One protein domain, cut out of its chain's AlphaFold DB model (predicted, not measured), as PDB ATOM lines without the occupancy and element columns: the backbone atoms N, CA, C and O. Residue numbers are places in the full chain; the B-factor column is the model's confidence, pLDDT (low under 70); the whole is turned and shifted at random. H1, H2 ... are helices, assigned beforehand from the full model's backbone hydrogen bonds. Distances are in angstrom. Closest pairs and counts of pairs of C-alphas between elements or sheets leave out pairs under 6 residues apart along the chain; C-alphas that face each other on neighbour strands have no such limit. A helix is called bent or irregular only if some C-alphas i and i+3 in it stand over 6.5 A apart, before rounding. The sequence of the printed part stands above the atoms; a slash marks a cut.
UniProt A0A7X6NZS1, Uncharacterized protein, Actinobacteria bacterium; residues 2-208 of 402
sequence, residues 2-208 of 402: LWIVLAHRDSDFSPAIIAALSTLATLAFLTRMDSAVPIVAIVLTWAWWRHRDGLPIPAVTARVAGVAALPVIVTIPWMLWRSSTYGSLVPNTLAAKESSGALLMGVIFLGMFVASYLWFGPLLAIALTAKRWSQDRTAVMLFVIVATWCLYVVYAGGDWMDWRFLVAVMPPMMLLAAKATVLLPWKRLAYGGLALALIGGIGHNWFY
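AT A GLANCE: This is residues 2 to 208 of the 402 residues of an uncharacterized protein of Actinobacteria bacterium (UniProt A0A7X6NZS1). Two helical lobes stand side by side in a slab that is only just flat, H1 to H4 in one and H6 to H11 in the other, and they meet where H3 packs on H9. In the first lobe H2, H3 and H4a pack together and H4b reaches toward one end; in the second, H9 and H11 form two sides, with H6 across one end and H7, H8 and H10 between them. The stretch with little H5 leads from H4b across to H6. The printed part has 207 residues, class all helix, with eleven named helices, H1 to H11 in order, and no named strand. It is compact, radius of gyration of the C-alphas 19.4 A, spanning 53 by 46 by 25 A.

IN THESE COORDINATES: H1, residues 2 to 7, begins with C-alpha 2 at (-4.647, -29.738, 2.926). H2 is residues 15 to 31, 24.3 A, and H3 residues 33 to 52, 30.0 A. H4, residues 57 to 86, was assigned as one helix by its hydrogen bonds but is bent, with C-alphas 67 and 70 7.2 A apart; its arms are H4a, 57 to 67, and H4b, 70 to 86, 23.9 A. H5 is residues 92 to 95, H6 102 to 116, H7 120 to 128, H8 130 to 133, H9 137 to 156, 28.2 A, and H10 170 to 183. H11, residues 187 to 207, 27.4 A, is irregular, with C-alphas 202 and 205 7.2 A apart; C-alpha 207 is at (-33.150, -15.125, 13.888).

HOW THE PARTS SIT: H3 touches H1 with residues 42 to 46 alone, closest C-alphas Leu 2 and Ile 42, 7.0 A. H2 and H3 form a hairpin, touching through residues 25 to 29 and 35 to 39 alone, closest C-alphas Phe 29 and Ser 35, 5.7 A. Residues 70 to 75 alone of H4b touch H2, closest C-alphas Thr 26 and Pro 71, 4.4 A. Residues 37 to 45 alone of H3 touch H9, closest C-alphas Pro 38 and Ile 145, 5.5 A, opposite ways at 36 degrees, only just steep. Residues 150 to 156 alone of H9 touch H6, closest C-alphas Gly 106 and Val 154, 3.9 A. Residues 189 to 197 alone of H11 touch H7, closest C-alphas Gly 121 and Gly 193, 3.8 A. Every O i to N i+4 pair is within hydrogen-bond range in H1, H2, H4a, H6, H7, H9 and H10, against 14 of 16 in H3, 12 of 13 in H4b and 15 of 17 in H11; H5 and H8 are too short for one.

THE WHOLE: The C-alphas farthest apart, Ser 84 and Arg 188, are 59.8 A apart. The printed part has no cut. H9 to H10, residues 157 to 169, is the long link. Mean pLDDT of the printed part is 92.3; residues 207 to 208 are under 70.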
ATOM      1  N   LEU A   2      -3.621 -29.250   3.867       90.44
ATOM      2  CA  LEU A   2      -4.647 -29.738   2.926       90.44
ATOM      3  C   LEU A   2      -4.312 -29.474   1.450       90.44
ATOM      4  O   LEU A   2      -4.254 -30.405   0.655       90.44
ATOM      5  N   TRP A   3      -4.028 -28.220   1.093       91.06
ATOM      6  CA  TRP A   3      -3.711 -27.840  -0.287       91.06
ATOM      7  C   TRP A   3      -2.495 -28.565  -0.867       91.06
ATOM      8  O   TRP A   3      -2.527 -28.975  -2.023       91.06
ATOM      9  N   ILE A   4      -1.449 -28.787  -0.063       92.50
ATOM     10  CA  ILE A   4      -0.247 -29.515  -0.494       92.50
ATOM     11  C   ILE A   4      -0.602 -30.972  -0.795       92.50
ATOM     12  O   ILE A   4      -0.198 -31.497  -1.831       92.50
ATOM     13  N   VAL A   5      -1.395 -31.609   0.070       91.69
ATOM     14  CA  VAL A   5      -1.829 -32.997  -0.134       91.69
ATOM     15  C   VAL A   5      -2.768 -33.111  -1.334       91.69
ATOM     16  O   VAL A   5      -2.631 -34.043  -2.118       91.69
ATOM     17  N   LEU A   6      -3.665 -32.144  -1.547       91.50
ATOM     18  CA  LEU A   6      -4.544 -32.116  -2.720       91.50
ATOM     19  C   LEU A   6      -3.794 -31.885  -4.035       91.50
ATOM     20  O   LEU A   6      -4.192 -32.453  -5.055       91.50
ATOM     21  N   ALA A   7      -2.730 -31.078  -4.026       92.31
ATOM     22  CA  ALA A   7      -1.864 -30.872  -5.188       92.31
ATOM     23  C   ALA A   7      -1.102 -32.152  -5.574       92.31
ATOM     24  O   ALA A   7      -0.827 -32.372  -6.748       92.31
ATOM     25  N   HIS A   8      -0.838 -33.023  -4.597       90.12
ATOM     26  CA  HIS A   8      -0.126 -34.292  -4.765       90.12
ATOM     27  C   HIS A   8      -1.036 -35.504  -4.515       90.12
ATOM     28  O   HIS A   8      -0.579 -36.574  -4.122       90.12
ATOM     29  N   ARG A   9      -2.350 -35.355  -4.732       88.38
ATOM     30  CA  ARG A   9      -3.333 -36.426  -4.475       88.38
ATOM     31  C   ARG A   9      -3.164 -37.635  -5.397       88.38
ATOM     32  O   ARG A   9      -3.592 -38.731  -5.042       88.38
ATOM     33  N   ASP A  10      -2.539 -37.413  -6.554       87.38
ATOM     34  CA  ASP A  10      -2.313 -38.400  -7.612       87.38
ATOM     35  C   ASP A  10      -0.827 -38.783  -7.764       87.38
ATOM     36  O   ASP A  10      -0.496 -39.667  -8.553       87.38
ATOM     37  N   SER A  11       0.070 -38.194  -6.965       89.19
ATOM     38  CA  SER A  11       1.518 -38.438  -6.995       89.19
ATOM     39  C   SER A  11       2.059 -38.878  -5.627       89.19
ATOM     40  O   SER A  11       1.403 -38.717  -4.600       89.19
ATOM     41  N   ASP A  12       3.267 -39.447  -5.597       90.06
ATOM     42  CA  ASP A  12       3.989 -39.670  -4.335       90.06
ATOM     43  C   ASP A  12       4.534 -38.339  -3.779       90.06
ATOM     44  O   ASP A  12       4.655 -37.345  -4.505       90.06
ATOM     45  N   PHE A  13       4.862 -38.309  -2.488       92.12
ATOM     46  CA  PHE A  13       5.514 -37.162  -1.865       92.12
ATOM     47  C   PHE A  13       7.026 -37.221  -2.076       92.12
ATOM     48  O   PHE A  13       7.692 -38.187  -1.710       92.12
ATOM     49  N   SER A  14       7.585 -36.141  -2.619       93.81
ATOM     50  CA  SER A  14       9.031 -35.930  -2.632       93.81
ATOM     51  C   SER A  14       9.552 -35.636  -1.214       93.81
ATOM     52  O   SER A  14       8.785 -35.178  -0.360       93.81
ATOM     53  N   PRO A  15      10.860 -35.811  -0.947       95.75
ATOM     54  CA  PRO A  15      11.450 -35.458   0.348       95.75
ATOM     55  C   PRO A  15      11.175 -34.008   0.777       95.75
ATOM     56  O   PRO A  15      10.909 -33.754   1.949       95.75
ATOM     57  N   ALA A  16      11.161 -33.064  -0.170       96.31
ATOM     58  CA  ALA A  16      10.844 -31.661   0.103       96.31
ATOM     59  C   ALA A  16       9.387 -31.467   0.558       96.31
ATOM     60  O   ALA A  16       9.122 -30.699   1.481       96.31
ATOM     61  N   ILE A  17       8.442 -32.194  -0.051       96.44
ATOM     62  CA  ILE A  17       7.028 -32.157   0.346       96.44
ATOM     63  C   ILE A  17       6.849 -32.766   1.733       96.44
ATOM     64  O   ILE A  17       6.130 -32.198   2.550       96.44
ATOM     65  N   ILE A  18       7.520 -33.885   2.017       97.12
ATOM     66  CA  ILE A  18       7.489 -34.521   3.341       97.12
ATOM     67  C   ILE A  18       7.999 -33.545   4.402       97.12
ATOM     68  O   ILE A  18       7.314 -33.336   5.399       97.12
ATOM     69  N   ALA A  19       9.143 -32.895   4.162       97.44
ATOM     70  CA  ALA A  19       9.691 -31.895   5.073       97.44
ATOM     71  C   ALA A  19       8.715 -30.726   5.292       97.44
ATOM     72  O   ALA A  19       8.438 -30.364   6.432       97.44
ATOM     73  N   ALA A  20       8.124 -30.184   4.222       97.31
ATOM     74  CA  ALA A  20       7.144 -29.104   4.325       97.31
ATOM     75  C   ALA A  20       5.884 -29.519   5.106       97.31
ATOM     76  O   ALA A  20       5.411 -28.770   5.960       97.31
ATOM     77  N   LEU A  21       5.340 -30.712   4.839       97.50
ATOM     78  CA  LEU A  21       4.187 -31.251   5.562       97.50
ATOM     79  C   LEU A  21       4.510 -31.482   7.038       97.50
ATOM     80  O   LEU A  21       3.686 -31.140   7.880       97.50
ATOM     81  N   SER A  22       5.698 -32.010   7.341       97.81
ATOM     82  CA  SER A  22       6.162 -32.245   8.708       97.81
ATOM     83  C   SER A  22       6.292 -30.931   9.483       97.81
ATOM     84  O   SER A  22       5.692 -30.788  10.544       97.81
ATOM     85  N   THR A  23       6.949 -29.919   8.907       97.56
ATOM     86  CA  THR A  23       7.067 -28.577   9.505       97.56
ATOM     87  C   THR A  23       5.713 -27.924   9.738       97.56
ATOM     88  O   THR A  23       5.444 -27.438  10.835       97.56
ATOM     89  N   LEU A  24       4.830 -27.927   8.737       97.44
ATOM     90  CA  LEU A  24       3.499 -27.343   8.892       97.44
ATOM     91  C   LEU A  24       2.664 -28.094   9.932       97.44
ATOM     92  O   LEU A  24       1.903 -27.453  10.649       97.44
ATOM     93  N   ALA A  25       2.793 -29.421  10.015       97.00
ATOM     94  CA  ALA A  25       2.107 -30.214  11.027       97.00
ATOM     95  C   ALA A  25       2.605 -29.879  12.437       97.00
ATOM     96  O   ALA A  25       1.782 -29.707  13.332       97.00
ATOM     97  N   THR A  26       3.916 -29.699  12.621       96.88
ATOM     98  CA  THR A  26       4.490 -29.250  13.898       96.88
ATOM     99  C   THR A  26       3.962 -27.875  14.290       96.88
ATOM    100  O   THR A  26       3.473 -27.703  15.402       96.88
ATOM    101  N   LEU A  27       4.015 -26.897  13.381       96.12
ATOM    102  CA  LEU A  27       3.548 -25.533  13.658       96.12
ATOM    103  C   LEU A  27       2.048 -25.494  13.968       96.12
ATOM    104  O   LEU A  27       1.629 -24.817  14.904       96.12
ATOM    105  N   ALA A  28       1.246 -26.243  13.207       94.62
ATOM    106  CA  ALA A  28      -0.185 -26.359  13.453       94.62
ATOM    107  C   ALA A  28      -0.458 -26.960  14.838       94.62
ATOM    108  O   ALA A  28      -1.237 -26.384  15.591       94.62
ATOM    109  N   PHE A  29       0.233 -28.048  15.200       93.06
ATOM    110  CA  PHE A  29       0.064 -28.707  16.495       93.06
ATOM    111  C   PHE A  29       0.454 -27.800  17.667       93.06
ATOM    112  O   PHE A  29      -0.299 -27.694  18.632       93.06
ATOM    113  N   LEU A  30       1.595 -27.110  17.567       91.38
ATOM    114  CA  LEU A  30       2.065 -26.181  18.602       91.38
ATOM    115  C   LEU A  30       1.147 -24.966  18.770       91.38
ATOM    116  O   LEU A  30       1.042 -24.430  19.866       91.38
ATOM    117  N   THR A  31       0.470 -24.541  17.701       90.69
ATOM    118  CA  THR A  31      -0.532 -23.466  17.778       90.69
ATOM    119  C   THR A  31      -1.843 -23.987  18.371       90.69
ATOM    120  O   THR A  31      -2.513 -23.286  19.128       90.69
ATOM    121  N   ARG A  32      -2.236 -25.206  17.984       88.38
ATOM    122  CA  ARG A  32      -3.534 -25.822  18.265       88.38
ATOM    123  C   ARG A  32      -3.418 -27.346  18.225       88.38
ATOM    124  O   ARG A  32      -3.338 -27.939  17.148       88.38
ATOM    125  N   MET A  33      -3.432 -27.993  19.392       89.00
ATOM    126  CA  MET A  33      -3.253 -29.452  19.504       89.00
ATOM    127  C   MET A  33      -4.356 -30.246  18.780       89.00
ATOM    128  O   MET A  33      -4.104 -31.316  18.229       89.00
ATOM    129  N   ASP A  34      -5.569 -29.695  18.716       90.00
ATOM    130  CA  ASP A  34      -6.718 -30.244  17.989       90.00
ATOM    131  C   ASP A  34      -6.500 -30.303  16.467       90.00
ATOM    132  O   ASP A  34      -7.120 -31.121  15.785       90.00
ATOM    133  N   SER A  35      -5.542 -29.542  15.919       92.44
ATOM    134  CA  SER A  35      -5.142 -29.660  14.508       92.44
ATOM    135  C   SER A  35      -4.584 -31.043  14.141       92.44
ATOM    136  O   SER A  35      -4.605 -31.411  12.963       92.44
ATOM    137  N   ALA A  36      -4.162 -31.848  15.126       93.94
ATOM    138  CA  ALA A  36      -3.785 -33.244  14.913       93.94
ATOM    139  C   ALA A  36      -4.903 -34.048  14.238       93.94
ATOM    140  O   ALA A  36      -4.625 -34.854  13.352       93.94
ATOM    141  N   VAL A  37      -6.161 -33.796  14.613       95.00
ATOM    142  CA  VAL A  37      -7.337 -34.528  14.123       95.00
ATOM    143  C   VAL A  37      -7.441 -34.468  12.589       95.00
ATOM    144  O   VAL A  37      -7.368 -35.522  11.945       95.00
ATOM    145  N   PRO A  38      -7.546 -33.283  11.949       93.94
ATOM    146  CA  PRO A  38      -7.603 -33.208  10.495       93.94
ATOM    147  C   PRO A  38      -6.279 -33.604   9.829       93.94
ATOM    148  O   PRO A  38      -6.310 -34.171   8.740       93.94
ATOM    149  N   ILE A  39      -5.115 -33.358  10.445       95.19
ATOM    150  CA  ILE A  39      -3.815 -33.733   9.859       95.19
ATOM    151  C   ILE A  39      -3.692 -35.251   9.723       95.19
ATOM    152  O   ILE A  39      -3.353 -35.741   8.642       95.19
ATOM    153  N   VAL A  40      -4.002 -35.994  10.788       96.06
ATOM    154  CA  VAL A  40      -3.982 -37.461  10.782       96.06
ATOM    155  C   VAL A  40      -4.967 -37.990   9.744       96.06
ATOM    156  O   VAL A  40      -4.590 -38.817   8.915       96.06
ATOM    157  N   ALA A  41      -6.191 -37.456   9.705       96.31
ATOM    158  CA  ALA A  41      -7.194 -37.859   8.721       96.31
ATOM    159  C   ALA A  41      -6.722 -37.634   7.269       96.31
ATOM    160  O   ALA A  41      -6.870 -38.520   6.422       96.31
ATOM    161  N   ILE A  42      -6.085 -36.491   6.989       95.50
ATOM    162  CA  ILE A  42      -5.523 -36.165   5.672       95.50
ATOM    163  C   ILE A  42      -4.418 -37.154   5.280       95.50
ATOM    164  O   ILE A  42      -4.437 -37.704   4.175       95.50
ATOM    165  N   VAL A  43      -3.449 -37.377   6.171       95.25
ATOM    166  CA  VAL A  43      -2.281 -38.228   5.892       95.25
ATOM    167  C   VAL A  43      -2.696 -39.687   5.719       95.25
ATOM    168  O   VAL A  43      -2.241 -40.335   4.777       95.25
ATOM    169  N   LEU A  44      -3.601 -40.195   6.562       95.75
ATOM    170  CA  LEU A  44      -4.112 -41.563   6.454       95.75
ATOM    171  C   LEU A  44      -4.951 -41.768   5.187       95.75
ATOM    172  O   LEU A  44      -4.825 -42.802   4.533       95.75
ATOM    173  N   THR A  45      -5.750 -40.776   4.789       96.31
ATOM    174  CA  THR A  45      -6.515 -40.835   3.531       96.31
ATOM    175  C   THR A  45      -5.585 -40.887   2.322       96.31
ATOM    176  O   THR A  45      -5.772 -41.715   1.426       96.31
ATOM    177  N   TRP A  46      -4.541 -40.052   2.306       95.69
ATOM    178  CA  TRP A  46      -3.519 -40.097   1.260       95.69
ATOM    179  C   TRP A  46      -2.788 -41.448   1.241       95.69
ATOM    180  O   TRP A  46      -2.648 -42.053   0.177       95.69
ATOM    181  N   ALA A  47      -2.382 -41.953   2.410       95.31
ATOM    182  CA  ALA A  47      -1.698 -43.237   2.557       95.31
ATOM    183  C   ALA A  47      -2.543 -44.396   2.008       95.31
ATOM    184  O   ALA A  47      -2.039 -45.232   1.254       95.31
ATOM    185  N   TRP A  48      -3.842 -44.405   2.320       96.25
ATOM    186  CA  TRP A  48      -4.792 -45.385   1.801       96.25
ATOM    187  C   TRP A  48      -4.898 -45.337   0.270       96.25
ATOM    188  O   TRP A  48      -4.835 -46.383  -0.381       96.25
ATOM    189  N   TRP A  49      -4.994 -44.145  -0.331       95.81
ATOM    190  CA  TRP A  49      -5.004 -44.016  -1.794       95.81
ATOM    191  C   TRP A  49      -3.715 -44.499  -2.437       95.81
ATOM    192  O   TRP A  49      -3.781 -45.221  -3.427       95.81
ATOM    193  N   ARG A  50      -2.554 -44.129  -1.889       94.38
ATOM    194  CA  ARG A  50      -1.265 -44.561  -2.445       94.38
ATOM    195  C   ARG A  50      -1.104 -46.071  -2.378       94.38
ATOM    196  O   ARG A  50      -0.653 -46.667  -3.350       94.38
ATOM    197  N   HIS A  51      -1.505 -46.690  -1.268       95.19
ATOM    198  CA  HIS A  51      -1.482 -48.142  -1.154       95.19
ATOM    199  C   HIS A  51      -2.381 -48.802  -2.208       95.19
ATOM    200  O   HIS A  51      -1.955 -49.729  -2.896       95.19
ATOM    201  N   ARG A  52      -3.598 -48.276  -2.393       95.06
ATOM    202  CA  ARG A  52      -4.534 -48.760  -3.416       95.06
ATOM    203  C   ARG A  52      -4.021 -48.552  -4.846       95.06
ATOM    204  O   ARG A  52      -4.306 -49.375  -5.708       95.06
ATOM    205  N   ASP A  53      -3.249 -47.494  -5.079       94.62
ATOM    206  CA  ASP A  53      -2.586 -47.198  -6.357       94.62
ATOM    207  C   ASP A  53      -1.320 -48.048  -6.587       94.62
ATOM    208  O   ASP A  53      -0.626 -47.864  -7.585       94.62
ATOM    209  N   GLY A  54      -1.016 -48.991  -5.686       95.38
ATOM    210  CA  GLY A  54       0.068 -49.961  -5.839       95.38
ATOM    211  C   GLY A  54       1.359 -49.608  -5.101       95.38
ATOM    212  O   GLY A  54       2.346 -50.330  -5.245       95.38
ATOM    213  N   LEU A  55       1.387 -48.542  -4.291       94.62
ATOM    214  CA  LEU A  55       2.561 -48.234  -3.475       94.62
ATOM    215  C   LEU A  55       2.707 -49.284  -2.348       94.62
ATOM    216  O   LEU A  55       1.756 -49.500  -1.586       94.62
ATOM    217  N   PRO A  56       3.878 -49.939  -2.197       96.44
ATOM    218  CA  PRO A  56       4.084 -50.934  -1.147       96.44
ATOM    219  C   PRO A  56       3.895 -50.341   0.251       96.44
ATOM    220  O   PRO A  56       4.312 -49.210   0.509       96.44
ATOM    221  N   ILE A  57       3.345 -51.132   1.181       96.50
ATOM    222  CA  ILE A  57       3.131 -50.720   2.580       96.50
ATOM    223  C   ILE A  57       4.404 -50.121   3.207       96.50
ATOM    224  O   ILE A  57       4.299 -49.034   3.769       96.50
ATOM    225  N   PRO A  58       5.614 -50.710   3.061       97.38
ATOM    226  CA  PRO A  58       6.827 -50.114   3.629       97.38
ATOM    227  C   PRO A  58       7.121 -48.703   3.109       97.38
ATOM    228  O   PRO A  58       7.557 -47.839   3.867       97.38
ATOM    229  N   ALA A  59       6.848 -48.443   1.826       95.50
ATOM    230  CA  ALA A  59       7.040 -47.124   1.241       95.50
ATOM    231  C   ALA A  59       6.017 -46.129   1.801       95.50
ATOM    232  O   ALA A  59       6.419 -45.062   2.257       95.50
ATOM    233  N   VAL A  60       4.729 -46.489   1.848       95.75
ATOM    234  CA  VAL A  60       3.673 -45.655   2.457       95.75
ATOM    235  C   VAL A  60       4.017 -45.319   3.911       95.75
ATOM    236  O   VAL A  60       4.032 -44.144   4.279       95.75
ATOM    237  N   THR A  61       4.376 -46.328   4.710       96.62
ATOM    238  CA  THR A  61       4.777 -46.164   6.112       96.62
ATOM    239  C   THR A  61       5.961 -45.215   6.249       96.62
ATOM    240  O   THR A  61       5.928 -44.341   7.108       96.62
ATOM    241  N   ALA A  62       6.967 -45.305   5.374       96.75
ATOM    242  CA  ALA A  62       8.103 -44.386   5.394       96.75
ATOM    243  C   ALA A  62       7.695 -42.923   5.132       96.75
ATOM    244  O   ALA A  62       8.242 -42.023   5.767       96.75
ATOM    245  N   ARG A  63       6.721 -42.655   4.243       96.06
ATOM    246  CA  ARG A  63       6.227 -41.280   4.006       96.06
ATOM    247  C   ARG A  63       5.421 -40.767   5.191       96.06
ATOM    248  O   ARG A  63       5.638 -39.638   5.616       96.06
ATOM    249  N   VAL A  64       4.529 -41.592   5.740       96.75
ATOM    250  CA  VAL A  64       3.742 -41.241   6.934       96.75
ATOM    251  C   VAL A  64       4.669 -40.959   8.118       96.75
ATOM    252  O   VAL A  64       4.531 -39.921   8.761       96.75
ATOM    253  N   ALA A  65       5.662 -41.821   8.350       97.25
ATOM    254  CA  ALA A  65       6.681 -41.624   9.376       97.25
ATOM    255  C   ALA A  65       7.498 -40.350   9.126       97.25
ATOM    256  O   ALA A  65       7.731 -39.591  10.057       97.25
ATOM    257  N   GLY A  66       7.870 -40.066   7.873       97.31
ATOM    258  CA  GLY A  66       8.560 -38.829   7.508       97.31
ATOM    259  C   GLY A  66       7.738 -37.571   7.802       97.31
ATOM    260  O   GLY A  66       8.279 -36.602   8.326       97.31
ATOM    261  N   VAL A  67       6.428 -37.585   7.529       97.06
ATOM    262  CA  VAL A  67       5.532 -36.467   7.877       97.06
ATOM    263  C   VAL A  67       5.381 -36.343   9.398       97.06
ATOM    264  O   VAL A  67       5.393 -35.229   9.917       97.06
ATOM    265  N   ALA A  68       5.297 -37.459  10.125       96.94
ATOM    266  CA  ALA A  68       5.156 -37.475  11.582       96.94
ATOM    267  C   ALA A  68       6.457 -37.175  12.351       96.94
ATOM    268  O   ALA A  68       6.388 -36.814  13.525       96.94
ATOM    269  N   ALA A  69       7.624 -37.293  11.712       97.12
ATOM    270  CA  ALA A  69       8.925 -37.235  12.376       97.12
ATOM    271  C   ALA A  69       9.136 -35.940  13.171       97.12
ATOM    272  O   ALA A  69       9.354 -36.000  14.379       97.12
ATOM    273  N   LEU A  70       9.042 -34.771  12.527       97.00
ATOM    274  CA  LEU A  70       9.261 -33.498  13.216       97.00
ATOM    275  C   LEU A  70       8.174 -33.191  14.262       97.00
ATOM    276  O   LEU A  70       8.552 -32.783  15.361       97.00
ATOM    277  N   PRO A  71       6.864 -33.415  14.003       96.31
ATOM    278  CA  PRO A  71       5.836 -33.274  15.028       96.31
ATOM    279  C   PRO A  71       6.150 -34.084  16.280       96.31
ATOM    280  O   PRO A  71       6.101 -33.537  17.374       96.31
ATOM    281  N   VAL A  72       6.538 -35.354  16.136       95.75
ATOM    282  CA  VAL A  72       6.867 -36.233  17.268       95.75
ATOM    283  C   VAL A  72       8.121 -35.752  18.002       95.75
ATOM    284  O   VAL A  72       8.091 -35.614  19.225       95.75
ATOM    285  N   ILE A  73       9.198 -35.449  17.266       97.12
ATOM    286  CA  ILE A  73      10.485 -35.007  17.831       97.12
ATOM    287  C   ILE A  73      10.336 -33.715  18.639       97.12
ATOM    288  O   ILE A  73      11.002 -33.562  19.657       97.12
ATOM    289  N   VAL A  74       9.479 -32.789  18.204       96.00
ATOM    290  CA  VAL A  74       9.276 -31.502  18.886       96.00
ATOM    291  C   VAL A  74       8.233 -31.609  19.998       96.00
ATOM    292  O   VAL A  74       8.422 -31.066  21.086       96.00
ATOM    293  N   THR A  75       7.137 -32.326  19.748       91.75
ATOM    294  CA  THR A  75       5.996 -32.368  20.668       91.75
ATOM    295  C   THR A  75       6.293 -33.189  21.913       91.75
ATOM    296  O   THR A  75       5.875 -32.785  22.990       91.75
ATOM    297  N   ILE A  76       7.026 -34.305  21.810       92.62
ATOM    298  CA  ILE A  76       7.321 -35.136  22.987       92.62
ATOM    299  C   ILE A  76       8.119 -34.347  24.042       92.62
ATOM    300  O   ILE A  76       7.641 -34.260  25.173       92.62
ATOM    301  N   PRO A  77       9.270 -33.716  23.725       94.38
ATOM    302  CA  PRO A  77       9.991 -32.895  24.696       94.38
ATOM    303  C   PRO A  77       9.152 -31.738  25.240       94.38
ATOM    304  O   PRO A  77       9.190 -31.472  26.437       94.38
ATOM    305  N   TRP A  78       8.361 -31.083  24.383       92.31
ATOM    306  CA  TRP A  78       7.468 -30.004  24.805       92.31
ATOM    307  C   TRP A  78       6.392 -30.487  25.792       92.31
ATOM    308  O   TRP A  78       6.173 -29.844  26.816       92.31
ATOM    309  N   MET A  79       5.765 -31.641  25.542       90.06
ATOM    310  CA  MET A  79       4.786 -32.248  26.450       90.06
ATOM    311  C   MET A  79       5.423 -32.695  27.768       90.06
ATOM    312  O   MET A  79       4.812 -32.519  28.818       90.06
ATOM    313  N   LEU A  80       6.642 -33.241  27.732       92.81
ATOM    314  CA  LEU A  80       7.379 -33.623  28.939       92.81
ATOM    315  C   LEU A  80       7.737 -32.400  29.788       92.81
ATOM    316  O   LEU A  80       7.492 -32.408  30.991       92.81
ATOM    317  N   TRP A  81       8.249 -31.335  29.162       94.00
ATOM    318  CA  TRP A  81       8.504 -30.062  29.839       94.00
ATOM    319  C   TRP A  81       7.222 -29.524  30.473       94.00
ATOM    320  O   TRP A  81       7.178 -29.307  31.681       94.00
ATOM    321  N   ARG A  82       6.143 -29.424  29.692       90.00
ATOM    322  CA  ARG A  82       4.838 -28.968  30.169       90.00
ATOM    323  C   ARG A  82       4.345 -29.801  31.354       90.00
ATOM    324  O   ARG A  82       3.942 -29.239  32.364       90.00
ATOM    325  N   SER A  83       4.409 -31.126  31.258       90.44
ATOM    326  CA  SER A  83       3.994 -32.012  32.346       90.44
ATOM    327  C   SER A  83       4.856 -31.841  33.592       90.44
ATOM    328  O   SER A  83       4.331 -31.949  34.694       90.44
ATOM    329  N   SER A  84       6.153 -31.560  33.435       93.75
ATOM    330  CA  SER A  84       7.040 -31.272  34.565       93.75
ATOM    331  C   SER A  84       6.753 -29.915  35.214       93.75
ATOM    332  O   SER A  84       6.899 -29.782  36.423       93.75
ATOM    333  N   THR A  85       6.316 -28.922  34.433       90.94
ATOM    334  CA  THR A  85       6.010 -27.568  34.921       90.94
ATOM    335  C   THR A  85       4.629 -27.480  35.565       90.94
ATOM    336  O   THR A  85       4.488 -26.855  36.608       90.94
ATOM    337  N   TYR A  86       3.613 -28.101  34.962       86.69
ATOM    338  CA  TYR A  86       2.212 -27.976  35.389       86.69
ATOM    339  C   TYR A  86       1.678 -29.204  36.137       86.69
ATOM    340  O   TYR A  86       0.528 -29.208  36.563       86.69
ATOM    341  N   GLY A  87       2.474 -30.269  36.270       87.88
ATOM    342  CA  GLY A  87       2.093 -31.479  37.003       87.88
ATOM    343  C   GLY A  87       1.088 -32.394  36.292       87.88
ATOM    344  O   GLY A  87       0.661 -33.383  36.879       87.88
ATOM    345  N   SER A  88       0.716 -32.111  35.037       86.44
ATOM    346  CA  SER A  88      -0.222 -32.935  34.264       86.44
ATOM    347  C   SER A  88       0.142 -33.022  32.780       86.44
ATOM    348  O   SER A  88       0.596 -32.050  32.169       86.44
ATOM    349  N   LEU A  89      -0.094 -34.196  32.186       84.75
ATOM    350  CA  LEU A  89       0.040 -34.435  30.744       84.75
ATOM    351  C   LEU A  89      -1.121 -33.826  29.947       84.75
ATOM    352  O   LEU A  89      -0.940 -33.431  28.791       84.75
ATOM    353  N   VAL A  90      -2.308 -33.760  30.552       83.62
ATOM    354  CA  VAL A  90      -3.523 -33.215  29.939       83.62
ATOM    355  C   VAL A  90      -3.807 -31.809  30.472       83.62
ATOM    356  O   VAL A  90      -3.548 -31.522  31.637       83.62
ATOM    357  N   PRO A  91      -4.302 -30.886  29.627       86.25
ATOM    358  CA  PRO A  91      -4.718 -29.568  30.096       86.25
ATOM    359  C   PRO A  91      -5.885 -29.652  31.073       86.25
ATOM    360  O   PRO A  91      -6.826 -30.406  30.838       86.25
ATOM    361  N   ASN A  92      -5.885 -28.752  32.057       90.06
ATOM    362  CA  ASN A  92      -7.042 -28.494  32.912       90.06
ATOM    363  C   ASN A  92      -8.301 -28.215  32.087       90.06
ATOM    364  O   ASN A  92      -9.362 -28.720  32.409       90.06
ATOM    365  N   THR A  93      -8.181 -27.518  30.952       86.75
ATOM    366  CA  THR A  93      -9.317 -27.228  30.062       86.75
ATOM    367  C   THR A  93      -9.996 -28.465  29.469       86.75
ATOM    368  O   THR A  93     -11.138 -28.356  29.029       86.75
ATOM    369  N   LEU A  94      -9.321 -29.624  29.435       86.12
ATOM    370  CA  LEU A  94      -9.957 -30.895  29.089       86.12
ATOM    371  C   LEU A  94     -10.770 -31.407  30.283       86.12
ATOM    372  O   LEU A  94     -11.972 -31.589  30.147       86.12
ATOM    373  N   ALA A  95     -10.140 -31.538  31.454       87.81
ATOM    374  CA  ALA A  95     -10.783 -32.036  32.673       87.81
ATOM    375  C   ALA A  95     -11.951 -31.147  33.145       87.81
ATOM    376  O   ALA A  95     -12.999 -31.651  33.540       87.81
ATOM    377  N   ALA A  96     -11.816 -29.825  33.032       87.31
ATOM    378  CA  ALA A  96     -12.843 -28.839  33.365       87.31
ATOM    379  C   ALA A  96     -14.064 -28.886  32.428       87.31
ATOM    380  O   ALA A  96     -15.107 -28.324  32.746       87.31
ATOM    381  N   LYS A  97     -13.937 -29.538  31.263       84.06
ATOM    382  CA  LYS A  97     -15.006 -29.704  30.265       84.06
ATOM    383  C   LYS A  97     -15.664 -31.078  30.283       84.06
ATOM    384  O   LYS A  97     -16.692 -31.255  29.627       84.06
ATOM    385  N   GLU A  98     -15.080 -32.045  30.981       80.69
ATOM    386  CA  GLU A  98     -15.656 -33.381  31.093       80.69
ATOM    387  C   GLU A  98     -17.002 -33.299  31.818       80.69
ATOM    388  O   GLU A  98     -17.086 -32.777  32.926       80.69
ATOM    389  N   SER A  99     -18.052 -33.786  31.153       78.19
ATOM    390  CA  SER A  99     -19.402 -33.886  31.709       78.19
ATOM    391  C   SER A  99     -20.128 -35.109  31.160       78.19
ATOM    392  O   SER A  99     -19.900 -35.536  30.018       78.19
ATOM    393  N   SER A 100     -21.046 -35.648  31.960       70.81
ATOM    394  CA  SER A 100     -21.840 -36.847  31.645       70.81
ATOM    395  C   SER A 100     -22.726 -36.741  30.380       70.81
ATOM    396  O   SER A 100     -23.186 -37.761  29.861       70.81
ATOM    397  N   GLY A 101     -22.910 -35.537  29.819       80.06
ATOM    398  CA  GLY A 101     -23.739 -35.258  28.637       80.06
ATOM    399  C   GLY A 101     -22.994 -34.797  27.377       80.06
ATOM    400  O   GLY A 101     -23.650 -34.454  26.388       80.06
ATOM    401  N   ALA A 102     -21.654 -34.783  27.376       85.00
ATOM    402  CA  ALA A 102     -20.857 -34.138  26.326       85.00
ATOM    403  C   ALA A 102     -21.246 -34.580  24.901       85.00
ATOM    404  O   ALA A 102     -21.558 -33.744  24.059       85.00
ATOM    405  N   LEU A 103     -21.336 -35.886  24.625       90.81
ATOM    406  CA  LEU A 103     -21.658 -36.382  23.277       90.81
ATOM    407  C   LEU A 103     -23.011 -35.876  22.756       90.81
ATOM    408  O   LEU A 103     -23.120 -35.487  21.591       90.81
ATOM    409  N   LEU A 104     -24.039 -35.869  23.612       90.00
ATOM    410  CA  LEU A 104     -25.363 -35.370  23.247       90.00
ATOM    411  C   LEU A 104     -25.304 -33.869  22.951       90.00
ATOM    412  O   LEU A 104     -25.830 -33.440  21.924       90.00
ATOM    413  N   MET A 105     -24.607 -33.095  23.786       88.06
ATOM    414  CA  MET A 105     -24.425 -31.658  23.562       88.06
ATOM    415  C   MET A 105     -23.681 -31.362  22.270       88.06
ATOM    416  O   MET A 105     -24.078 -30.474  21.524       88.06
ATOM    417  N   GLY A 106     -22.672 -32.156  21.927       92.50
ATOM    418  CA  GLY A 106     -21.979 -32.011  20.655       92.50
ATOM    419  C   GLY A 106     -22.877 -32.301  19.443       92.50
ATOM    420  O   GLY A 106     -22.794 -31.599  18.434       92.50
ATOM    421  N   VAL A 107     -23.788 -33.279  19.533       94.19
ATOM    422  CA  VAL A 107     -24.803 -33.526  18.488       94.19
ATOM    423  C   VAL A 107     -25.807 -32.377  18.409       94.19
ATOM    424  O   VAL A 107     -26.106 -31.919  17.303       94.19
ATOM    425  N   ILE A 108     -26.298 -31.892  19.553       91.75
ATOM    426  CA  ILE A 108     -27.206 -30.739  19.630       91.75
ATOM    427  C   ILE A 108     -26.532 -29.512  19.010       91.75
ATOM    428  O   ILE A 108     -27.122 -28.880  18.141       91.75
ATOM    429  N   PHE A 109     -25.269 -29.240  19.339       92.56
ATOM    430  CA  PHE A 109     -24.471 -28.155  18.767       92.56
ATOM    431  C   PHE A 109     -24.396 -28.235  17.236       92.56
ATOM    432  O   PHE A 109     -24.701 -27.265  16.543       92.56
ATOM    433  N   LEU A 110     -24.071 -29.402  16.669       94.88
ATOM    434  CA  LEU A 110     -24.062 -29.570  15.210       94.88
ATOM    435  C   LEU A 110     -25.456 -29.416  14.587       94.88
ATOM    436  O   LEU A 110     -25.590 -28.807  13.524       94.88
ATOM    437  N   GLY A 111     -26.491 -29.967  15.222       93.56
ATOM    438  CA  GLY A 111     -27.872 -29.853  14.753       93.56
ATOM    439  C   GLY A 111     -28.362 -28.407  14.750       93.56
ATOM    440  O   GLY A 111     -28.974 -27.962  13.778       93.56
ATOM    441  N   MET A 112     -28.024 -27.658  15.796       90.50
ATOM    442  CA  MET A 112     -28.344 -26.246  15.916       90.50
ATOM    443  C   MET A 112     -27.623 -25.401  14.868       90.50
ATOM    444  O   MET A 112     -28.284 -24.575  14.255       90.50
ATOM    445  N   PHE A 113     -26.346 -25.663  14.562       92.62
ATOM    446  CA  PHE A 113     -25.665 -25.015  13.431       92.62
ATOM    447  C   PHE A 113     -26.417 -25.228  12.111       92.62
ATOM    448  O   PHE A 113     -26.603 -24.307  11.313       92.62
ATOM    449  N   VAL A 114     -26.858 -26.465  11.862       93.69
ATOM    450  CA  VAL A 114     -27.593 -26.792  10.635       93.69
ATOM    451  C   VAL A 114     -28.933 -26.064  10.588       93.69
ATOM    452  O   VAL A 114     -29.318 -25.581   9.521       93.69
ATOM    453  N   ALA A 115     -29.628 -25.979  11.721       91.56
ATOM    454  CA  ALA A 115     -30.895 -25.274  11.836       91.56
ATOM    455  C   ALA A 115     -30.724 -23.756  11.680       91.56
ATOM    456  O   ALA A 115     -31.435 -23.149  10.882       91.56
ATOM    457  N   SER A 116     -29.755 -23.161  12.375       88.69
ATOM    458  CA  SER A 116     -29.528 -21.715  12.414       88.69
ATOM    459  C   SER A 116     -29.072 -21.164  11.063       88.69
ATOM    460  O   SER A 116     -29.610 -20.167  10.586       88.69
ATOM    461  N   TYR A 117     -28.182 -21.878  10.367       91.44
ATOM    462  CA  TYR A 117     -27.747 -21.506   9.018       91.44
ATOM    463  C   TYR A 117     -28.608 -22.130   7.907       91.44
ATOM    464  O   TYR A 117     -28.269 -21.977   6.737       91.44
ATOM    465  N   LEU A 118     -29.696 -22.845   8.220       93.19
ATOM    466  CA  LEU A 118     -30.564 -23.528   7.240       93.19
ATOM    467  C   LEU A 118     -29.800 -24.450   6.260       93.19
ATOM    468  O   LEU A 118     -30.125 -24.561   5.072       93.19
ATOM    469  N   TRP A 119     -28.784 -25.163   6.753       94.19
ATOM    470  CA  TRP A 119     -27.873 -25.996   5.949       94.19
ATOM    471  C   TRP A 119     -28.465 -27.318   5.439       94.19
ATOM    472  O   TRP A 119     -27.765 -28.104   4.794       94.19
ATOM    473  N   PHE A 120     -29.756 -27.573   5.661       93.12
ATOM    474  CA  PHE A 120     -30.433 -28.793   5.211       93.12
ATOM    475  C   PHE A 120     -30.308 -29.023   3.698       93.12
ATOM    476  O   PHE A 120     -30.092 -30.153   3.260       93.12
ATOM    477  N   GLY A 121     -30.393 -27.960   2.889       91.94
ATOM    478  CA  GLY A 121     -30.267 -28.034   1.430       91.94
ATOM    479  C   GLY A 121     -28.892 -28.539   0.965       91.94
ATOM    480  O   GLY A 121     -28.826 -29.566   0.281       91.94
ATOM    481  N   PRO A 122     -27.787 -27.864   1.340       93.94
ATOM    482  CA  PRO A 122     -26.429 -28.342   1.086       93.94
ATOM    483  C   PRO A 122     -26.165 -29.768   1.585       93.94
ATOM    484  O   PRO A 122     -25.605 -30.572   0.839       93.94
ATOM    485  N   LEU A 123     -26.601 -30.114   2.801       94.56
ATOM    486  CA  LEU A 123     -26.420 -31.464   3.350       94.56
ATOM    487  C   LEU A 123     -27.168 -32.523   2.539       94.56
ATOM    488  O   LEU A 123     -26.598 -33.566   2.208       94.56
ATOM    489  N   LEU A 124     -28.412 -32.238   2.147       93.81
ATOM    490  CA  LEU A 124     -29.186 -33.117   1.277       93.81
ATOM    491  C   LEU A 124     -28.498 -33.290  -0.084       93.81
ATOM    492  O   LEU A 124     -28.403 -34.410  -0.585       93.81
ATOM    493  N   ALA A 125     -27.962 -32.216  -0.670       93.75
ATOM    494  CA  ALA A 125     -27.212 -32.301  -1.920       93.75
ATOM    495  C   ALA A 125     -25.961 -33.186  -1.777       93.75
ATOM    496  O   ALA A 125     -25.710 -34.022  -2.651       93.75
ATOM    497  N   ILE A 126     -25.203 -33.044  -0.684       95.31
ATOM    498  CA  ILE A 126     -24.033 -33.886  -0.376       95.31
ATOM    499  C   ILE A 126     -24.451 -35.355  -0.264       95.31
ATOM    500  O   ILE A 126     -23.839 -36.207  -0.911       95.31
ATOM    501  N   ALA A 127     -25.515 -35.659   0.480       95.19
ATOM    502  CA  ALA A 127     -26.008 -37.025   0.654       95.19
ATOM    503  C   ALA A 127     -26.482 -37.649  -0.671       95.19
ATOM    504  O   ALA A 127     -26.038 -38.733  -1.050       95.19
ATOM    505  N   LEU A 128     -27.322 -36.943  -1.436       96.00
ATOM    506  CA  LEU A 128     -27.875 -37.437  -2.705       96.00
ATOM    507  C   LEU A 128     -26.813 -37.623  -3.795       96.00
ATOM    508  O   LEU A 128     -26.995 -38.420  -4.717       96.00
ATOM    509  N   THR A 129     -25.700 -36.893  -3.710       95.81
ATOM    510  CA  THR A 129     -24.602 -36.986  -4.679       95.81
ATOM    511  C   THR A 129     -23.415 -37.810  -4.186       95.81
ATOM    512  O   THR A 129     -22.431 -37.899  -4.922       95.81
ATOM    513  N   ALA A 130     -23.529 -38.484  -3.029       96.25
ATOM    514  CA  ALA A 130     -22.496 -39.321  -2.403       96.25
ATOM    515  C   ALA A 130     -21.712 -40.172  -3.397       96.25
ATOM    516  O   ALA A 130     -20.505 -40.010  -3.551       96.25
ATOM    517  N   LYS A 131     -22.418 -41.000  -4.170       96.62
ATOM    518  CA  LYS A 131     -21.814 -41.901  -5.163       96.62
ATOM    519  C   LYS A 131     -21.026 -41.177  -6.264       96.62
ATOM    520  O   LYS A 131     -20.119 -41.760  -6.847       96.62
ATOM    521  N   ARG A 132     -21.407 -39.940  -6.605       96.19
ATOM    522  CA  ARG A 132     -20.773 -39.152  -7.674       96.19
ATOM    523  C   ARG A 132     -19.531 -38.441  -7.158       96.19
ATOM    524  O   ARG A 132     -18.483 -38.532  -7.784       96.19
ATOM    525  N   TRP A 133     -19.628 -37.748  -6.022       95.56
ATOM    526  CA  TRP A 133     -18.460 -37.054  -5.479       95.56
ATOM    527  C   TRP A 133     -17.452 -38.018  -4.855       95.56
ATOM    528  O   TRP A 133     -16.269 -37.708  -4.866       95.56
ATOM    529  N   SER A 134     -17.857 -39.214  -4.415       95.12
ATOM    530  CA  SER A 134     -16.924 -40.225  -3.893       95.12
ATOM    531  C   SER A 134     -15.934 -40.750  -4.941       95.12
ATOM    532  O   SER A 134     -14.972 -41.428  -4.593       95.12
ATOM    533  N   GLN A 135     -16.172 -40.472  -6.227       94.69
ATOM    534  CA  GLN A 135     -15.243 -40.773  -7.321       94.69
ATOM    535  C   GLN A 135     -14.149 -39.705  -7.470       94.69
ATOM    536  O   GLN A 135     -13.132 -39.954  -8.113       94.69
ATOM    537  N   ASP A 136     -14.336 -38.526  -6.877       94.50
ATOM    538  CA  ASP A 136     -13.370 -37.432  -6.875       94.50
ATOM    539  C   ASP A 136     -12.584 -37.441  -5.560       94.50
ATOM    540  O   ASP A 136     -13.119 -37.136  -4.492       94.50
ATOM    541  N   ARG A 137     -11.285 -37.744  -5.645       94.50
ATOM    542  CA  ARG A 137     -10.371 -37.730  -4.493       94.50
ATOM    543  C   ARG A 137     -10.423 -36.416  -3.723       94.50
ATOM    544  O   ARG A 137     -10.404 -36.430  -2.498       94.50
ATOM    545  N   THR A 138     -10.547 -35.285  -4.410       95.38
ATOM    546  CA  THR A 138     -10.625 -33.979  -3.744       95.38
ATOM    547  C   THR A 138     -11.858 -33.902  -2.857       95.38
ATOM    548  O   THR A 138     -11.747 -33.553  -1.685       95.38
ATOM    549  N   ALA A 139     -13.021 -34.287  -3.381       96.31
ATOM    550  CA  ALA A 139     -14.260 -34.268  -2.615       96.31
ATOM    551  C   ALA A 139     -14.233 -35.264  -1.447       96.31
ATOM    552  O   ALA A 139     -14.695 -34.930  -0.360       96.31
ATOM    553  N   VAL A 140     -13.629 -36.442  -1.636       96.75
ATOM    554  CA  VAL A 140     -13.421 -37.410  -0.549       96.75
ATOM    555  C   VAL A 140     -12.538 -36.824   0.557       96.75
ATOM    556  O   VAL A 140     -12.900 -36.943   1.722       96.75
ATOM    557  N   MET A 141     -11.432 -36.148   0.226       96.75
ATOM    558  CA  MET A 141     -10.580 -35.499   1.236       96.75
ATOM    559  C   MET A 141     -11.340 -34.423   2.017       96.75
ATOM    560  O   MET A 141     -11.259 -34.375   3.242       96.75
ATOM    561  N   LEU A 142     -12.086 -33.567   1.310       97.00
ATOM    562  CA  LEU A 142     -12.905 -32.529   1.937       97.00
ATOM    563  C   LEU A 142     -13.933 -33.155   2.884       97.00
ATOM    564  O   LEU A 142     -14.038 -32.728   4.028       97.00
ATOM    565  N   PHE A 143     -14.633 -34.201   2.436       97.44
ATOM    566  CA  PHE A 143     -15.590 -34.929   3.265       97.44
ATOM    567  C   PHE A 143     -14.939 -35.543   4.503       97.44
ATOM    568  O   PHE A 143     -15.474 -35.373   5.591       97.44
ATOM    569  N   VAL A 144     -13.791 -36.212   4.367       97.12
ATOM    570  CA  VAL A 144     -13.088 -36.817   5.508       97.12
ATOM    571  C   VAL A 144     -12.730 -35.759   6.549       97.12
ATOM    572  O   VAL A 144     -13.012 -35.958   7.721       97.12
ATOM    573  N   ILE A 145     -12.190 -34.611   6.141       96.19
ATOM    574  CA  ILE A 145     -11.836 -33.528   7.074       96.19
ATOM    575  C   ILE A 145     -13.064 -33.017   7.817       96.19
ATOM    576  O   ILE A 145     -13.030 -32.890   9.039       96.19
ATOM    577  N   VAL A 146     -14.146 -32.746   7.085       97.00
ATOM    578  CA  VAL A 146     -15.404 -32.275   7.670       97.00
ATOM    579  C   VAL A 146     -15.968 -33.317   8.628       97.00
ATOM    580  O   VAL A 146     -16.273 -32.989   9.767       97.00
ATOM    581  N   ALA A 147     -16.051 -34.577   8.205       97.06
ATOM    582  CA  ALA A 147     -16.602 -35.660   9.009       97.06
ATOM    583  C   ALA A 147     -15.773 -35.903  10.275       97.06
ATOM    584  O   ALA A 147     -16.337 -35.952  11.365       97.06
ATOM    585  N   THR A 148     -14.446 -36.011  10.165       97.25
ATOM    586  CA  THR A 148     -13.572 -36.220  11.327       97.25
ATOM    587  C   THR A 148     -13.639 -35.035  12.289       97.25
ATOM    588  O   THR A 148     -13.675 -35.242  13.499       97.25
ATOM    589  N   TRP A 149     -13.714 -33.802  11.787       97.12
ATOM    590  CA  TRP A 149     -13.869 -32.641  12.657       97.12
ATOM    591  C   TRP A 149     -15.241 -32.589  13.327       97.12
ATOM    592  O   TRP A 149     -15.308 -32.354  14.524       97.12
ATOM    593  N   CYS A 150     -16.333 -32.871  12.612       96.88
ATOM    594  CA  CYS A 150     -17.661 -32.978  13.221       96.88
ATOM    595  C   CYS A 150     -17.696 -34.067  14.304       96.88
ATOM    596  O   CYS A 150     -18.254 -33.835  15.371       96.88
ATOM    597  N   LEU A 151     -17.052 -35.218  14.081       96.50
ATOM    598  CA  LEU A 151     -16.900 -36.253  15.109       96.50
ATOM    599  C   LEU A 151     -16.099 -35.750  16.316       96.50
ATOM    600  O   LEU A 151     -16.462 -36.048  17.448       96.50
ATOM    601  N   TYR A 152     -15.049 -34.958  16.087       94.81
ATOM    602  CA  TYR A 152     -14.301 -34.310  17.162       94.81
ATOM    603  C   TYR A 152     -15.150 -33.291  17.933       94.81
ATOM    604  O   TYR A 152     -15.104 -33.284  19.155       94.81
ATOM    605  N   VAL A 153     -15.974 -32.486  17.254       94.25
ATOM    606  CA  VAL A 153     -16.915 -31.560  17.908       94.25
ATOM    607  C   VAL A 153     -17.924 -32.319  18.767       94.25
ATOM    608  O   VAL A 153     -18.199 -31.895  19.887       94.25
ATOM    609  N   VAL A 154     -18.431 -33.457  18.279       94.19
ATOM    610  CA  VAL A 154     -19.305 -34.341  19.063       94.19
ATOM    611  C   VAL A 154     -18.576 -34.877  20.291       94.19
ATOM    612  O   VAL A 154     -19.095 -34.772  21.396       94.19
ATOM    613  N   TYR A 155     -17.358 -35.395  20.113       91.94
ATOM    614  CA  TYR A 155     -16.520 -35.897  21.204       91.94
ATOM    615  C   TYR A 155     -16.214 -34.824  22.260       91.94
ATOM    616  O   TYR A 155     -16.303 -35.096  23.451       91.94
ATOM    617  N   ALA A 156     -15.892 -33.605  21.827       89.38
ATOM    618  CA  ALA A 156     -15.579 -32.481  22.705       89.38
ATOM    619  C   ALA A 156     -16.817 -31.868  23.387       89.38
ATOM    620  O   ALA A 156     -16.668 -31.048  24.288       89.38
ATOM    621  N   GLY A 157     -18.021 -32.242  22.946       89.50
ATOM    622  CA  GLY A 157     -19.292 -31.771  23.485       89.50
ATOM    623  C   GLY A 157     -19.744 -30.387  23.033       89.50
ATOM    624  O   GLY A 157     -20.548 -29.749  23.706       89.50
ATOM    625  N   GLY A 158     -19.268 -29.938  21.870       90.31
ATOM    626  CA  GLY A 158     -19.599 -28.620  21.331       90.31
ATOM    627  C   GLY A 158     -18.859 -27.482  22.034       90.31
ATOM    628  O   GLY A 158     -17.773 -27.655  22.590       90.31
ATOM    629  N   ASP A 159     -19.431 -26.286  21.952       87.69
ATOM    630  CA  ASP A 159     -18.889 -25.073  22.556       87.69
ATOM    631  C   ASP A 159     -20.044 -24.185  23.023       87.69
ATOM    632  O   ASP A 159     -21.148 -24.279  22.493       87.69
ATOM    633  N   TRP A 160     -19.788 -23.307  23.986       84.75
ATOM    634  CA  TRP A 160     -20.767 -22.290  24.371       84.75
ATOM    635  C   TRP A 160     -20.748 -21.087  23.421       84.75
ATOM    636  O   TRP A 160     -21.702 -20.327  23.384       84.75
ATOM    637  N   MET A 161     -19.678 -20.896  22.640       85.25
ATOM    638  CA  MET A 161     -19.574 -19.794  21.677       85.25
ATOM    639  C   MET A 161     -20.164 -20.153  20.310       85.25
ATOM    640  O   MET A 161     -19.920 -21.250  19.797       85.25
ATOM    641  N   ASP A 162     -20.818 -19.174  19.681       84.94
ATOM    642  CA  ASP A 162     -21.457 -19.247  18.360       84.94
ATOM    643  C   ASP A 162     -20.588 -19.931  17.282       84.94
ATOM    644  O   ASP A 162     -19.700 -19.331  16.672       84.94
ATOM    645  N   TRP A 163     -20.820 -21.232  17.077       88.56
ATOM    646  CA  TRP A 163     -20.213 -22.105  16.055       88.56
ATOM    647  C   TRP A 163     -18.689 -22.042  15.922       88.56
ATOM    648  O   TRP A 163     -18.142 -22.485  14.906       88.56
ATOM    649  N   ARG A 164     -17.976 -21.552  16.943       88.94
ATOM    650  CA  ARG A 164     -16.524 -21.311  16.893       88.94
ATOM    651  C   ARG A 164     -15.752 -22.555  16.469       88.94
ATOM    652  O   ARG A 164     -14.780 -22.466  15.717       88.94
ATOM    653  N   PHE A 165     -16.206 -23.726  16.904       91.44
ATOM    654  CA  PHE A 165     -15.593 -24.995  16.529       91.44
ATOM    655  C   PHE A 165     -15.735 -25.288  15.033       91.44
ATOM    656  O   PHE A 165     -14.807 -25.816  14.432       91.44
ATOM    657  N   LEU A 166     -16.836 -24.910  14.388       93.75
ATOM    658  CA  LEU A 166     -17.055 -25.177  12.966       93.75
ATOM    659  C   LEU A 166     -16.282 -24.234  12.042       93.75
ATOM    660  O   LEU A 166     -16.047 -24.593  10.888       93.75
ATOM    661  N   VAL A 167     -15.792 -23.094  12.544       90.62
ATOM    662  CA  VAL A 167     -14.984 -22.135  11.769       90.62
ATOM    663  C   VAL A 167     -13.805 -22.808  11.065       90.62
ATOM    664  O   VAL A 167     -13.543 -22.524   9.895       90.62
ATOM    665  N   ALA A 168     -13.143 -23.757  11.732       87.94
ATOM    666  CA  ALA A 168     -11.992 -24.474  11.183       87.94
ATOM    667  C   ALA A 168     -12.323 -25.323   9.940       87.94
ATOM    668  O   ALA A 168     -11.451 -25.551   9.098       87.94
ATOM    669  N   VAL A 169     -13.574 -25.777   9.799       93.12
ATOM    670  CA  VAL A 169     -14.020 -26.644   8.696       93.12
ATOM    671  C   VAL A 169     -15.060 -26.016   7.780       93.12
ATOM    672  O   VAL A 169     -15.393 -26.612   6.755       93.12
ATOM    673  N   MET A 170     -15.500 -24.788   8.050       92.81
ATOM    674  CA  MET A 170     -16.395 -24.060   7.151       92.81
ATOM    675  C   MET A 170     -15.874 -24.006   5.700       92.81
ATOM    676  O   MET A 170     -16.641 -24.350   4.799       92.81
ATOM    677  N   PRO A 171     -14.593 -23.675   5.416       93.88
ATOM    678  CA  PRO A 171     -14.107 -23.664   4.035       93.88
ATOM    679  C   PRO A 171     -14.227 -25.020   3.309       93.88
ATOM    680  O   PRO A 171     -14.829 -25.053   2.230       93.88
ATOM    681  N   PRO A 172     -13.726 -26.161   3.839       95.19
ATOM    682  CA  PRO A 172     -13.919 -27.447   3.172       95.19
ATOM    683  C   PRO A 172     -15.392 -27.881   3.102       95.19
ATOM    684  O   PRO A 172     -15.779 -28.480   2.095       95.19
ATOM    685  N   MET A 173     -16.228 -27.530   4.089       95.19
ATOM    686  CA  MET A 173     -17.683 -27.747   4.026       95.19
ATOM    687  C   MET A 173     -18.314 -27.023   2.834       95.19
ATOM    688  O   MET A 173     -19.058 -27.634   2.067       95.19
ATOM    689  N   MET A 174     -17.992 -25.742   2.642       94.00
ATOM    690  CA  MET A 174     -18.513 -24.929   1.539       94.00
ATOM    691  C   MET A 174     -18.058 -25.457   0.172       94.00
ATOM    692  O   MET A 174     -18.863 -25.541  -0.756       94.00
ATOM    693  N   LEU A 175     -16.795 -25.875   0.043       95.12
ATOM    694  CA  LEU A 175     -16.278 -26.470  -1.195       95.12
ATOM    695  C   LEU A 175     -16.965 -27.802  -1.528       95.12
ATOM    696  O   LEU A 175     -17.318 -28.048  -2.686       95.12
ATOM    697  N   LEU A 176     -17.192 -28.650  -0.521       95.56
ATOM    698  CA  LEU A 176     -17.911 -29.910  -0.697       95.56
ATOM    699  C   LEU A 176     -19.377 -29.670  -1.087       95.56
ATOM    700  O   LEU A 176     -19.874 -30.302  -2.020       95.56
ATOM    701  N   ALA A 177     -20.045 -28.714  -0.436       94.12
ATOM    702  CA  ALA A 177     -21.403 -28.296  -0.776       94.12
ATOM    703  C   ALA A 177     -21.497 -27.761  -2.214       94.12
ATOM    704  O   ALA A 177     -22.399 -28.146  -2.965       94.12
ATOM    705  N   ALA A 178     -20.542 -26.931  -2.643       93.31
ATOM    706  CA  ALA A 178     -20.475 -26.426  -4.011       93.31
ATOM    707  C   ALA A 178     -20.313 -27.572  -5.025       93.31
ATOM    708  O   ALA A 178     -21.063 -27.650  -6.004       93.31
ATOM    709  N   LYS A 179     -19.398 -28.517  -4.763       94.12
ATOM    710  CA  LYS A 179     -19.216 -29.710  -5.603       94.12
ATOM    711  C   LYS A 179     -20.502 -30.535  -5.697       94.12
ATOM    712  O   LYS A 179     -20.916 -30.892  -6.802       94.12
ATOM    713  N   ALA A 180     -21.148 -30.811  -4.567       93.88
ATOM    714  CA  ALA A 180     -22.399 -31.563  -4.512       93.88
ATOM    715  C   ALA A 180     -23.523 -30.872  -5.305       93.88
ATOM    716  O   ALA A 180     -24.222 -31.512  -6.092       93.88
ATOM    717  N   THR A 181     -23.633 -29.548  -5.194       91.25
ATOM    718  CA  THR A 181     -24.596 -28.719  -5.940       91.25
ATOM    719  C   THR A 181     -24.377 -28.818  -7.456       91.25
ATOM    720  O   THR A 181     -25.328 -28.978  -8.232       91.25
ATOM    721  N   VAL A 182     -23.118 -28.795  -7.908       93.06
ATOM    722  CA  VAL A 182     -22.767 -28.986  -9.328       93.06
ATOM    723  C   VAL A 182     -23.121 -30.394  -9.812       93.06
ATOM    724  O   VAL A 182     -23.575 -30.554 -10.947       93.06
ATOM    725  N   LEU A 183     -22.980 -31.410  -8.962       94.00
ATOM    726  CA  LEU A 183     -23.288 -32.799  -9.304       94.00
ATOM    727  C   LEU A 183     -24.781 -33.141  -9.226       94.00
ATOM    728  O   LEU A 183     -25.192 -34.156  -9.798       94.00
ATOM    729  N   LEU A 184     -25.595 -32.329  -8.547       93.75
ATOM    730  CA  LEU A 184     -27.025 -32.579  -8.399       93.75
ATOM    731  C   LEU A 184     -27.750 -32.355  -9.742       93.75
ATOM    732  O   LEU A 184     -27.546 -31.312 -10.377       93.75
ATOM    733  N   PRO A 185     -28.600 -33.297 -10.201       91.81
ATOM    734  CA  PRO A 185     -29.331 -33.139 -11.461       91.81
ATOM    735  C   PRO A 185     -30.444 -32.083 -11.359       91.81
ATOM    736  O   PRO A 185     -30.726 -31.381 -12.328       91.81
ATOM    737  N   TRP A 186     -31.045 -31.909 -10.179       92.88
ATOM    738  CA  TRP A 186     -32.131 -30.956  -9.941       92.88
ATOM    739  C   TRP A 186     -31.594 -29.567  -9.584       92.88
ATOM    740  O   TRP A 186     -31.539 -29.188  -8.415       92.88
ATOM    741  N   LYS A 187     -31.201 -28.785 -10.596       88.44
ATOM    742  CA  LYS A 187     -30.564 -27.469 -10.396       88.44
ATOM    743  C   LYS A 187     -31.397 -26.489  -9.570       88.44
ATOM    744  O   LYS A 187     -30.845 -25.814  -8.713       88.44
ATOM    745  N   ARG A 188     -32.722 -26.467  -9.757       91.44
ATOM    746  CA  ARG A 188     -33.624 -25.620  -8.955       91.44
ATOM    747  C   ARG A 188     -33.571 -25.964  -7.464       91.44
ATOM    748  O   ARG A 188     -33.475 -25.060  -6.649       91.44
ATOM    749  N   LEU A 189     -33.570 -27.256  -7.122       89.25
ATOM    750  CA  LEU A 189     -33.435 -27.716  -5.737       89.25
ATOM    751  C   LEU A 189     -32.054 -27.361  -5.172       89.25
ATOM    752  O   LEU A 189     -31.955 -26.895  -4.043       89.25
ATOM    753  N   ALA A 190     -31.003 -27.534  -5.977       89.50
ATOM    754  CA  ALA A 190     -29.630 -27.224  -5.590       89.50
ATOM    755  C   ALA A 190     -29.458 -25.728  -5.257       89.50
ATOM    756  O   ALA A 190     -28.965 -25.379  -4.187       89.50
ATOM    757  N   TYR A 191     -29.919 -24.845  -6.149       90.25
ATOM    758  CA  TYR A 191     -29.860 -23.398  -5.941       90.25
ATOM    759  C   TYR A 191     -30.798 -22.927  -4.831       90.25
ATOM    760  O   TYR A 191     -30.408 -22.055  -4.066       90.25
ATOM    761  N   GLY A 192     -31.988 -23.522  -4.698       92.69
ATOM    762  CA  GLY A 192     -32.891 -23.242  -3.580       92.69
ATOM    763  C   GLY A 192     -32.258 -23.592  -2.234       92.69
ATOM    764  O   GLY A 192     -32.283 -22.778  -1.319       92.69
ATOM    765  N   GLY A 193     -31.605 -24.753  -2.132       91.81
ATOM    766  CA  GLY A 193     -30.867 -25.151  -0.934       91.81
ATOM    767  C   GLY A 193     -29.712 -24.204  -0.600       91.81
ATOM    768  O   GLY A 193     -29.559 -23.814   0.554       91.81
ATOM    769  N   LEU A 194     -28.927 -23.789  -1.600       91.69
ATOM    770  CA  LEU A 194     -27.848 -22.817  -1.399       91.69
ATOM    771  C   LEU A 194     -28.384 -21.433  -1.004       91.69
ATOM    772  O   LEU A 194     -27.806 -20.786  -0.137       91.69
ATOM    773  N   ALA A 195     -29.487 -20.992  -1.613       92.62
ATOM    774  CA  ALA A 195     -30.140 -19.734  -1.271       92.62
ATOM    775  C   ALA A 195     -30.655 -19.753   0.171       92.62
ATOM    776  O   ALA A 195     -30.432 -18.789   0.890       92.62
ATOM    777  N   LEU A 196     -31.266 -20.856   0.621       92.12
ATOM    778  CA  LEU A 196     -31.664 -21.023   2.021       92.12
ATOM    779  C   LEU A 196     -30.461 -20.964   2.960       92.12
ATOM    780  O   LEU A 196     -30.526 -20.246   3.947       92.12
ATOM    781  N   ALA A 197     -29.353 -21.630   2.625       92.94
ATOM    782  CA  ALA A 197     -28.142 -21.572   3.442       92.94
ATOM    783  C   ALA A 197     -27.535 -20.157   3.509       92.94
ATOM    784  O   ALA A 197     -27.036 -19.735   4.549       92.94
ATOM    785  N   LEU A 198     -27.599 -19.399   2.408       92.38
ATOM    786  CA  LEU A 198     -27.168 -18.000   2.370       92.38
ATOM    787  C   LEU A 198     -28.099 -17.097   3.188       92.38
ATOM    788  O   LEU A 198     -27.618 -16.254   3.939       92.38
ATOM    789  N   ILE A 199     -29.415 -17.284   3.065       91.81
ATOM    790  CA  ILE A 199     -30.422 -16.567   3.858       91.81
ATOM    791  C   ILE A 199     -30.241 -16.881   5.342       91.81
ATOM    792  O   ILE A 199     -30.253 -15.957   6.143       91.81
ATOM    793  N   GLY A 200     -30.021 -18.148   5.699       90.06
ATOM    794  CA  GLY A 200     -29.715 -18.569   7.062       90.06
ATOM    795  C   GLY A 200     -28.432 -17.920   7.569       90.06
ATOM    796  O   GLY A 200     -28.440 -17.318   8.629       90.06
ATOM    797  N   GLY A 201     -27.357 -17.924   6.777       88.75
ATOM    798  CA  GLY A 201     -26.099 -17.276   7.159       88.75
ATOM    799  C   GLY A 201     -26.196 -15.757   7.342       88.75
ATOM    800  O   GLY A 201     -25.628 -15.228   8.291       88.75
ATOM    801  N   ILE A 202     -26.926 -15.051   6.471       88.62
ATOM    802  CA  ILE A 202     -27.182 -13.607   6.628       88.62
ATOM    803  C   ILE A 202     -28.105 -13.374   7.827       88.62
ATOM    804  O   ILE A 202     -27.858 -12.495   8.643       88.62
ATOM    805  N   GLY A 203     -29.164 -14.169   7.936       85.12
ATOM    806  CA  GLY A 203     -30.205 -14.044   8.942       85.12
ATOM    807  C   GLY A 203     -29.815 -14.535  10.335       85.12
ATOM    808  O   GLY A 203     -30.507 -14.187  11.285       85.12
ATOM    809  N   HIS A 204     -28.728 -15.298  10.479       84.12
ATOM    810  CA  HIS A 204     -28.330 -15.964  11.726       84.12
ATOM    811  C   HIS A 204     -28.336 -15.004  12.918       84.12
ATOM    812  O   HIS A 204     -29.002 -15.254  13.915       84.12
ATOM    813  N   ASN A 205     -27.721 -13.830  12.758       76.06
ATOM    814  CA  ASN A 205     -27.643 -12.825  13.818       76.06
ATOM    815  C   ASN A 205     -29.006 -12.217  14.218       76.06
ATOM    816  O   ASN A 205     -29.127 -11.658  15.302       76.06
ATOM    817  N   TRP A 206     -30.018 -12.275  13.348       74.56
ATOM    818  CA  TRP A 206     -31.360 -11.744  13.623       74.56
ATOM    819  C   TRP A 206     -32.342 -12.810  14.105       74.56
ATOM    820  O   TRP A 206     -33.266 -12.488  14.847       74.56
ATOM    821  N   PHE A 207     -32.178 -14.056  13.658       67.62
ATOM    822  CA  PHE A 207     -33.150 -15.125  13.888       67.62
ATOM    823  C   PHE A 207     -32.702 -16.154  14.924       67.62
ATOM    824  O   PHE A 207     -33.530 -16.962  15.341       67.62
ATOM    825  N   TYR A 208     -31.432 -16.138  15.335       68.38
ATOM    826  CA  TYR A 208     -30.903 -17.081  16.310       68.38
ATOM    827  C   TYR A 208     -30.635 -16.393  17.660       68.38
ATOM    828  O   TYR A 208     -29.544 -15.855  17.868       68.38
TER     829      TYR A 208